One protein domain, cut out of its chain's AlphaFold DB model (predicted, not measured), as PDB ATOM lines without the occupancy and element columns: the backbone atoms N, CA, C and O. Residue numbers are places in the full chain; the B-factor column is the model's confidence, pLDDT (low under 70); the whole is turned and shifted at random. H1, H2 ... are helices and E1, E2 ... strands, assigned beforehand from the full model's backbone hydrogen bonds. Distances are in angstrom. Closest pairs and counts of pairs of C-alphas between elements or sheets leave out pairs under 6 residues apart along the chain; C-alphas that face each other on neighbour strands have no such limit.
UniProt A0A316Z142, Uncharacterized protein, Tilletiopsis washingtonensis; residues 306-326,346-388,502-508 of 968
ATOM      1  N   CYS A 306      27.770 -27.018 -15.513       84.56
ATOM      2  CA  CYS A 306      27.796 -26.906 -16.964       84.56
ATOM      3  C   CYS A 306      27.705 -25.440 -17.436       84.56
ATOM      4  O   CYS A 306      26.828 -24.683 -17.006       84.56
ATOM      5  N   SER A 307      28.604 -25.042 -18.344       76.50
ATOM      6  CA  SER A 307      28.552 -23.751 -19.050       76.50
ATOM      7  C   SER A 307      27.838 -23.815 -20.407       76.50
ATOM      8  O   SER A 307      27.528 -22.774 -20.977       76.50
ATOM      9  N   ARG A 308      27.511 -25.019 -20.901       77.31
ATOM     10  CA  ARG A 308      26.523 -25.212 -21.980       77.31
ATOM     11  C   ARG A 308      25.105 -25.053 -21.418       77.31
ATOM     12  O   ARG A 308      24.916 -25.107 -20.205       77.31
ATOM     13  N   SER A 309      24.101 -24.933 -22.290       75.75
ATOM     14  CA  SER A 309      22.703 -24.620 -21.935       75.75
ATOM     15  C   SER A 309      21.928 -25.702 -21.144       75.75
ATOM     16  O   SER A 309      20.704 -25.750 -21.189       75.75
ATOM     17  N   CYS A 310      22.615 -26.598 -20.433       86.06
ATOM     18  CA  CYS A 310      22.032 -27.708 -19.685       86.06
ATOM     19  C   CYS A 310      21.552 -27.258 -18.298       86.06
ATOM     20  O   CYS A 310      22.367 -26.922 -17.435       86.06
ATOM     21  N   LEU A 311      20.243 -27.337 -18.058       86.06
ATOM     22  CA  LEU A 311      19.613 -27.074 -16.762       86.06
ATOM     23  C   LEU A 311      19.013 -28.359 -16.175       86.06
ATOM     24  O   LEU A 311      18.473 -29.185 -16.907       86.06
ATOM     25  N   ALA A 312      19.102 -28.518 -14.858       86.81
ATOM     26  CA  ALA A 312      18.465 -29.584 -14.095       86.81
ATOM     27  C   ALA A 312      17.096 -29.121 -13.573       86.81
ATOM     28  O   ALA A 312      16.938 -27.974 -13.140       86.81
ATOM     29  N   CYS A 313      16.111 -30.022 -13.573       85.88
ATOM     30  CA  CYS A 313      14.799 -29.751 -12.990       85.88
ATOM     31  C   CYS A 313      14.922 -29.483 -11.475       85.88
ATOM     32  O   CYS A 313      15.483 -30.329 -10.775       85.88
ATOM     33  N   PRO A 314      14.372 -28.376 -10.933       82.19
ATOM     34  CA  PRO A 314      14.508 -28.062  -9.509       82.19
ATOM     35  C   PRO A 314      13.736 -29.026  -8.592       82.19
ATOM     36  O   PRO A 314      14.089 -29.146  -7.424       82.19
ATOM     37  N   VAL A 315      12.726 -29.733  -9.115       81.69
ATOM     38  CA  VAL A 315      11.918 -30.713  -8.364       81.69
ATOM     39  C   VAL A 315      12.587 -32.095  -8.322       81.69
ATOM     40  O   VAL A 315      12.622 -32.730  -7.275       81.69
ATOM     41  N   CYS A 316      13.134 -32.574  -9.448       82.31
ATOM     42  CA  CYS A 316      13.688 -33.935  -9.540       82.31
ATOM     43  C   CYS A 316      15.217 -34.019  -9.423       82.31
ATOM     44  O   CYS A 316      15.727 -35.096  -9.126       82.31
ATOM     45  N   ALA A 317      15.945 -32.936  -9.715       76.50
ATOM     46  CA  ALA A 317      17.411 -32.820  -9.819       76.50
ATOM     47  C   ALA A 317      18.137 -33.761 -10.816       76.50
ATOM     48  O   ALA A 317      19.222 -33.422 -11.286       76.50
ATOM     49  N   SER A 318      17.566 -34.919 -11.157       71.62
ATOM     50  CA  SER A 318      18.133 -35.942 -12.044       71.62
ATOM     51  C   SER A 318      17.838 -35.700 -13.526       71.62
ATOM     52  O   SER A 318      18.712 -35.903 -14.366       71.62
ATOM     53  N   ALA A 319      16.619 -35.264 -13.847       79.38
ATOM     54  CA  ALA A 319      16.184 -35.016 -15.216       79.38
ATOM     55  C   ALA A 319      16.722 -33.667 -15.741       79.38
ATOM     56  O   ALA A 319      16.527 -32.637 -15.075       79.38
ATOM     57  N   PRO A 320      17.358 -33.636 -16.931       84.75
ATOM     58  CA  PRO A 320      17.616 -32.388 -17.631       84.75
ATOM     59  C   PRO A 320      16.294 -31.771 -18.109       84.75
ATOM     60  O   PRO A 320      15.325 -32.474 -18.391       84.75
ATOM     61  N   LEU A 321      16.258 -30.445 -18.197       85.38
ATOM     62  CA  LEU A 321      15.129 -29.705 -18.752       85.38
ATOM     63  C   LEU A 321      15.286 -29.566 -20.266       85.38
ATOM     64  O   LEU A 321      16.342 -29.146 -20.743       85.38
ATOM     65  N   THR A 322      14.224 -29.870 -21.010       84.56
ATOM     66  CA  THR A 322      14.156 -29.630 -22.452       84.56
ATOM     67  C   THR A 322      13.610 -28.231 -22.733       84.56
ATOM     68  O   THR A 322      12.757 -27.715 -22.005       84.56
ATOM     69  N   VAL A 323      14.141 -27.589 -23.776       81.12
ATOM     70  CA  VAL A 323      13.658 -26.291 -24.265       81.12
ATOM     71  C   VAL A 323      12.590 -26.561 -25.318       81.12
ATOM     72  O   VAL A 323      12.882 -27.160 -26.348       81.12
ATOM     73  N   ALA A 324      11.368 -26.105 -25.067       79.31
ATOM     74  CA  ALA A 324      10.278 -26.119 -26.033       79.31
ATOM     75  C   ALA A 324       9.936 -24.679 -26.452       79.31
ATOM     76  O   ALA A 324      10.066 -23.770 -25.626       79.31
ATOM     77  N   PRO A 325       9.456 -24.435 -27.684       70.50
ATOM     78  CA  PRO A 325       8.704 -23.215 -27.955       70.50
ATOM     79  C   PRO A 325       7.441 -23.181 -27.074       70.50
ATOM     80  O   PRO A 325       6.943 -24.219 -26.618       70.50
ATOM     81  N   SER A 326       6.943 -21.978 -26.803       65.19
ATOM     82  CA  SER A 326       5.630 -21.771 -26.194       65.19
ATOM     83  C   SER A 326       4.650 -21.412 -27.293       65.19
ATOM     84  O   SER A 326       4.807 -20.378 -27.941       65.19
ATOM     85  N   ALA A 346       9.409 -19.722 -33.037       54.81
ATOM     86  CA  ALA A 346       9.539 -18.359 -32.528       54.81
ATOM     87  C   ALA A 346       9.521 -18.290 -30.980       54.81
ATOM     88  O   ALA A 346       8.892 -19.129 -30.324       54.81
ATOM     89  N   PRO A 347      10.188 -17.292 -30.367       57.94
ATOM     90  CA  PRO A 347      10.047 -17.036 -28.939       57.94
ATOM     91  C   PRO A 347       8.589 -16.673 -28.592       57.94
ATOM     92  O   PRO A 347       7.902 -16.058 -29.409       57.94
ATOM     93  N   PRO A 348       8.115 -16.985 -27.372       63.84
ATOM     94  CA  PRO A 348       8.923 -17.299 -26.195       63.84
ATOM     95  C   PRO A 348       9.244 -18.788 -25.996       63.84
ATOM     96  O   PRO A 348       8.409 -19.660 -26.206       63.84
ATOM     97  N   TYR A 349      10.433 -19.085 -25.474       74.69
ATOM     98  CA  TYR A 349      10.848 -20.436 -25.088       74.69
ATOM     99  C   TYR A 349      10.459 -20.773 -23.643       74.69
ATOM    100  O   TYR A 349      10.504 -19.923 -22.749       74.69
ATOM    101  N   LEU A 350      10.142 -22.046 -23.409       79.38
ATOM    102  CA  LEU A 350       9.785 -22.622 -22.117       79.38
ATOM    103  C   LEU A 350      10.702 -23.796 -21.770       79.38
ATOM    104  O   LEU A 350      11.074 -24.580 -22.643       79.38
ATOM    105  N   LEU A 351      11.009 -23.969 -20.486       82.38
ATOM    106  CA  LEU A 351      11.652 -25.182 -19.985       82.38
ATOM    107  C   LEU A 351      10.587 -26.171 -19.518       82.38
ATOM    108  O   LEU A 351       9.694 -25.797 -18.758       82.38
ATOM    109  N   LYS A 352      10.697 -27.433 -19.943       84.56
ATOM    110  CA  LYS A 352       9.809 -28.534 -19.548       84.56
ATOM    111  C   LYS A 352      10.641 -29.692 -18.975       84.56
ATOM    112  O   LYS A 352      11.751 -29.959 -19.428       84.56
ATOM    113  N   CYS A 353      10.124 -30.366 -17.949       86.38
ATOM    114  CA  CYS A 353      10.706 -31.585 -17.384       86.38
ATOM    115  C   CYS A 353       9.906 -32.798 -17.854       86.38
ATOM    116  O   CYS A 353       8.717 -32.908 -17.564       86.38
ATOM    117  N   GLU A 354      10.542 -33.745 -18.534       85.56
ATOM    118  CA  GLU A 354       9.828 -34.906 -19.077       85.56
ATOM    119  C   GLU A 354       9.384 -35.901 -17.998       85.56
ATOM    120  O   GLU A 354       8.357 -36.557 -18.177       85.56
ATOM    121  N   ALA A 355      10.091 -35.962 -16.863       87.00
ATOM    122  CA  ALA A 355       9.785 -36.871 -15.759       87.00
ATOM    123  C   ALA A 355       8.566 -36.413 -14.932       87.00
ATOM    124  O   ALA A 355       7.541 -37.085 -14.921       87.00
ATOM    125  N   CYS A 356       8.647 -35.252 -14.269       84.88
ATOM    126  CA  CYS A 356       7.582 -34.744 -13.386       84.88
ATOM    127  C   CYS A 356       6.614 -33.752 -14.048       84.88
ATOM    128  O   CYS A 356       5.759 -33.191 -13.371       84.88
ATOM    129  N   LYS A 357       6.767 -33.481 -15.352       85.31
ATOM    130  CA  LYS A 357       5.973 -32.505 -16.125       85.31
ATOM    131  C   LYS A 357       6.016 -31.056 -15.603       85.31
ATOM    132  O   LYS A 357       5.247 -30.227 -16.084       85.31
ATOM    133  N   TRP A 358       6.945 -30.724 -14.694       82.38
ATOM    134  CA  TRP A 358       7.252 -29.345 -14.285       82.38
ATOM    135  C   TRP A 358       7.560 -28.473 -15.508       82.38
ATOM    136  O   TRP A 358       8.236 -28.921 -16.438       82.38
ATOM    137  N   GLN A 359       7.091 -27.226 -15.492       78.12
ATOM    138  CA  GLN A 359       7.316 -26.255 -16.563       78.12
ATOM    139  C   GLN A 359       7.686 -24.899 -15.965       78.12
ATOM    140  O   GLN A 359       7.153 -24.527 -14.922       78.12
ATOM    141  N   SER A 360       8.518 -24.112 -16.648       75.31
ATOM    142  CA  SER A 360       8.919 -22.781 -16.168       75.31
ATOM    143  C   SER A 360       7.830 -21.699 -16.275       75.31
ATOM    144  O   SER A 360       8.098 -20.542 -15.971       75.31
ATOM    145  N   ARG A 361       6.602 -22.031 -16.704       69.19
ATOM    146  CA  ARG A 361       5.521 -21.061 -16.958       69.19
ATOM    147  C   ARG A 361       4.885 -20.570 -15.652       69.19
ATOM    148  O   ARG A 361       3.854 -21.096 -15.235       69.19
ATOM    149  N   ARG A 362       5.440 -19.526 -15.029       60.81
ATOM    150  CA  ARG A 362       4.809 -18.877 -13.867       60.81
ATOM    151  C   ARG A 362       3.653 -17.985 -14.327       60.81
ATOM    152  O   ARG A 362       3.855 -16.846 -14.749       60.81
ATOM    153  N   SER A 363       2.431 -18.499 -14.222       49.19
ATOM    154  CA  SER A 363       1.196 -17.726 -14.388       49.19
ATOM    155  C   SER A 363       0.849 -16.965 -13.102       49.19
ATOM    156  O   SER A 363      -0.110 -17.306 -12.407       49.19
ATOM    157  N   ASP A 364       1.649 -15.954 -12.763       46.88
ATOM    158  CA  ASP A 364       1.355 -15.075 -11.631       46.88
ATOM    159  C   ASP A 364       0.134 -14.183 -11.933       46.88
ATOM    160  O   ASP A 364       0.108 -13.426 -12.906       46.88
ATOM    161  N   ARG A 365      -0.885 -14.258 -11.068       46.75
ATOM    162  CA  ARG A 365      -2.098 -13.427 -11.149       46.75
ATOM    163  C   ARG A 365      -1.886 -11.994 -10.636       46.75
ATOM    164  O   ARG A 365      -2.756 -11.158 -10.851       46.75
ATOM    165  N   ARG A 366      -0.776 -11.699  -9.948       45.41
ATOM    166  CA  ARG A 366      -0.516 -10.415  -9.274       45.41
ATOM    167  C   ARG A 366       0.255  -9.405 -10.135       45.41
ATOM    168  O   ARG A 366       0.032  -8.210  -9.984       45.41
ATOM    169  N   SER A 367       1.108  -9.850 -11.057       45.09
ATOM    170  CA  SER A 367       1.942  -8.992 -11.928       45.09
ATOM    171  C   SER A 367       1.310  -8.608 -13.279       45.09
ATOM    172  O   SER A 367       2.017  -8.292 -14.238       45.09
ATOM    173  N   GLY A 368      -0.025  -8.604 -13.374       39.88
ATOM    174  CA  GLY A 368      -0.742  -8.063 -14.539       39.88
ATOM    175  C   GLY A 368      -0.522  -8.837 -15.845       39.88
ATOM    176  O   GLY A 368      -0.469  -8.234 -16.912       39.88
ATOM    177  N   GLY A 369      -0.353 -10.161 -15.772       44.69
ATOM    178  CA  GLY A 369      -0.236 -11.035 -16.948       44.69
ATOM    179  C   GLY A 369       1.184 -11.227 -17.500       44.69
ATOM    180  O   GLY A 369       1.356 -11.956 -18.477       44.69
ATOM    181  N   LYS A 370       2.218 -10.640 -16.880       42.72
ATOM    182  CA  LYS A 370       3.618 -10.895 -17.258       42.72
ATOM    183  C   LYS A 370       4.049 -12.309 -16.849       42.72
ATOM    184  O   LYS A 370       4.363 -12.566 -15.692       42.72
ATOM    185  N   VAL A 371       4.096 -13.225 -17.817       51.03
ATOM    186  CA  VAL A 371       4.548 -14.611 -17.606       51.03
ATOM    187  C   VAL A 371       6.037 -14.630 -17.249       51.03
ATOM    188  O   VAL A 371       6.890 -14.354 -18.091       51.03
ATOM    189  N   GLN A 372       6.361 -14.978 -16.004       55.38
ATOM    190  CA  GLN A 372       7.747 -15.150 -15.560       55.38
ATOM    191  C   GLN A 372       8.234 -16.576 -15.890       55.38
ATOM    192  O   GLN A 372       7.434 -17.509 -15.952       55.38
ATOM    193  N   GLY A 373       9.541 -16.749 -16.129       60.53
ATOM    194  CA  GLY A 373      10.118 -18.035 -16.565       60.53
ATOM    195  C   GLY A 373       9.831 -18.397 -18.032       60.53
ATOM    196  O   GLY A 373      10.032 -19.536 -18.454       60.53
ATOM    197  N   VAL A 374       9.388 -17.413 -18.815       63.75
ATOM    198  CA  VAL A 374       9.459 -17.386 -20.279       63.75
ATOM    199  C   VAL A 374      10.812 -16.793 -20.691       63.75
ATOM    200  O   VAL A 374      11.258 -15.812 -20.095       63.75
ATOM    201  N   TYR A 375      11.466 -17.377 -21.698       67.44
ATOM    202  CA  TYR A 375      12.808 -16.984 -22.140       67.44
ATOM    203  C   TYR A 375      12.823 -16.518 -23.601       67.44
ATOM    204  O   TYR A 375      12.207 -17.125 -24.473       67.44
ATOM    205  N   GLU A 376      13.566 -15.449 -23.882       57.78
ATOM    206  CA  GLU A 376      13.580 -14.781 -25.196       57.78
ATOM    207  C   GLU A 376      14.451 -15.508 -26.239       57.78
ATOM    208  O   GLU A 376      14.151 -15.496 -27.427       57.78
ATOM    209  N   ARG A 377      15.539 -16.161 -25.812       61.78
ATOM    210  CA  ARG A 377      16.495 -16.845 -26.699       61.78
ATOM    211  C   ARG A 377      16.945 -18.168 -26.099       61.78
ATOM    212  O   ARG A 377      17.458 -18.186 -24.983       61.78
ATOM    213  N   SER A 378      16.860 -19.249 -26.874       61.34
ATOM    214  CA  SER A 378      17.316 -20.603 -26.512       61.34
ATOM    215  C   SER A 378      18.789 -20.662 -26.063       61.34
ATOM    216  O   SER A 378      19.128 -21.377 -25.121       61.34
ATOM    217  N   ALA A 379      19.662 -19.847 -26.665       58.56
ATOM    218  CA  ALA A 379      21.058 -19.685 -26.242       58.56
ATOM    219  C   ALA A 379      21.235 -18.806 -24.980       58.56
ATOM    220  O   ALA A 379      22.244 -18.918 -24.289       58.56
ATOM    221  N   GLY A 380      20.267 -17.938 -24.665       61.81
ATOM    222  CA  GLY A 380      20.310 -16.996 -23.537       61.81
ATOM    223  C   GLY A 380      19.709 -17.523 -22.227       61.81
ATOM    224  O   GLY A 380      20.038 -16.994 -21.165       61.81
ATOM    225  N   VAL A 381      18.884 -18.580 -22.284       66.31
ATOM    226  CA  VAL A 381      18.150 -19.168 -21.140       66.31
ATOM    227  C   VAL A 381      19.022 -19.324 -19.892       66.31
ATOM    228  O   VAL A 381      18.629 -18.926 -18.798       66.31
ATOM    229  N   VAL A 382      20.233 -19.875 -20.041       63.59
ATOM    230  CA  VAL A 382      21.119 -20.170 -18.902       63.59
ATOM    231  C   VAL A 382      21.822 -18.929 -18.355       63.59
ATOM    232  O   VAL A 382      22.084 -18.875 -17.156       63.59
ATOM    233  N   ALA A 383      22.066 -17.899 -19.170       64.94
ATOM    234  CA  ALA A 383      22.543 -16.614 -18.661       64.94
ATOM    235  C   ALA A 383      21.453 -15.930 -17.816       64.94
ATOM    236  O   ALA A 383      21.724 -15.508 -16.694       64.94
ATOM    237  N   GLN A 384      20.209 -15.919 -18.305       65.31
ATOM    238  CA  GLN A 384      19.053 -15.358 -17.595       65.31
ATOM    239  C   GLN A 384      18.746 -16.138 -16.298       65.31
ATOM    240  O   GLN A 384      18.559 -15.532 -15.244       65.31
ATOM    241  N   ALA A 385      18.794 -17.475 -16.330       62.97
ATOM    242  CA  ALA A 385      18.616 -18.318 -15.142       62.97
ATOM    243  C   ALA A 385      19.737 -18.143 -14.094       62.97
ATOM    244  O   ALA A 385      19.460 -18.174 -12.897       62.97
ATOM    245  N   ARG A 386      20.992 -17.916 -14.517       63.34
ATOM    246  CA  ARG A 386      22.116 -17.600 -13.609       63.34
ATOM    247  C   ARG A 386      21.988 -16.202 -12.987       63.34
ATOM    248  O   ARG A 386      22.244 -16.036 -11.800       63.34
ATOM    249  N   GLN A 387      21.575 -15.196 -13.759       59.81
ATOM    250  CA  GLN A 387      21.419 -13.817 -13.267       59.81
ATOM    251  C   GLN A 387      20.385 -13.708 -12.133       59.81
ATOM    252  O   GLN A 387      20.576 -12.926 -11.203       59.81
ATOM    253  N   ALA A 388      19.342 -14.545 -12.152       52.41
ATOM    254  CA  ALA A 388      18.310 -14.593 -11.116       52.41
ATOM    255  C   ALA A 388      18.813 -14.996  -9.706       52.41
ATOM    256  O   ALA A 388      18.068 -14.834  -8.742       52.41
ATOM    257  N   GLN A 502      13.789 -21.722  -9.153       73.62
ATOM    258  CA  GLN A 502      14.604 -21.480 -10.346       73.62
ATOM    259  C   GLN A 502      15.363 -22.745 -10.797       73.62
ATOM    260  O   GLN A 502      15.937 -23.450  -9.959       73.62
ATOM    261  N   PRO A 503      15.427 -23.028 -12.113       78.12
ATOM    262  CA  PRO A 503      16.198 -24.145 -12.649       78.12
ATOM    263  C   PRO A 503      17.704 -23.883 -12.506       78.12
ATOM    264  O   PRO A 503      18.195 -22.802 -12.832       78.12
ATOM    265  N   ARG A 504      18.460 -24.881 -12.035       77.62
ATOM    266  CA  ARG A 504      19.910 -24.756 -11.799       77.62
ATOM    267  C   ARG A 504      20.718 -25.377 -12.947       77.62
ATOM    268  O   ARG A 504      20.276 -26.383 -13.497       77.62
ATOM    269  N   PRO A 505      21.905 -24.849 -13.302       81.25
ATOM    270  CA  PRO A 505      22.823 -25.517 -14.227       81.25
ATOM    271  C   PRO A 505      23.140 -26.957 -13.803       81.25
ATOM    272  O   PRO A 505      23.327 -27.228 -12.616       81.25
ATOM    273  N   VAL A 506      23.212 -27.884 -14.765       86.06
ATOM    274  CA  VAL A 506      23.515 -29.299 -14.481       86.06
ATOM    275  C   VAL A 506      24.913 -29.421 -13.850       86.06
ATOM    276  O   VAL A 506      25.878 -28.920 -14.440       86.06
ATOM    277  N   PRO A 507      25.064 -30.095 -12.691       86.81
ATOM    278  CA  PRO A 507      26.370 -30.323 -12.083       86.81
ATOM    279  C   PRO A 507      27.212 -31.272 -12.943       86.81
ATOM    280  O   PRO A 507      26.724 -32.281 -13.459       86.81
ATOM    281  N   LEU A 508      28.496 -30.953 -13.083       88.88
ATOM    282  CA  LEU A 508      29.458 -31.796 -13.783       88.88
ATOM    283  C   LEU A 508      29.796 -33.027 -12.937       88.88
ATOM    284  O   LEU A 508      29.879 -32.970 -11.710       88.88
TER     285      LEU A 508
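What this domain is: This is residues 306 to 326, 346 to 388 and 502 to 508 of the 968 residues of an uncharacterized protein of Tilletiopsis washingtonensis (UniProt A0A316Z142). There is little regular structure: a short ribbon of two strands, E1 and E2, lies side by side amid long loops, with one small helix, H1, separate from E1. The loop from E2 to H1 reaches one end of the long axis at Gly 368; Leu 508 lies at the other. Of 71 printed residues, 17 are in named elements, in the order E1, E2, H1, class mixed. The whole is compact, with a radius of gyration of the C-alphas of 11.8 A, yet elongated, spanning 38 by 24 by 22 A.

Where its parts are: E1, residues 321 to 325, begins at C-alpha (15.129, -29.705, -18.752) and is 13.0 A long. E2, residues 349 to 353, is 13.6 A long. H1, residues 381 to 387, ends at C-alpha (21.419, -13.817, -13.267).

How they stand to each other: E1 and E2 are antiparallel at 143 degrees, with N 322 and O 352 2.9 A apart, within hydrogen-bond range. E1 and H1 are apart. In H1 every O i to N i+4 pair is within hydrogen-bond range.

The domain as a whole: Cuts leave gaps of 8.2 A between C-alphas 326 and 346 and 7.9 A between C-alphas 388 and 502. The link E2 to H1 is long. Residues 326, 346 to 348 and 361 to 388 have pLDDT under 70.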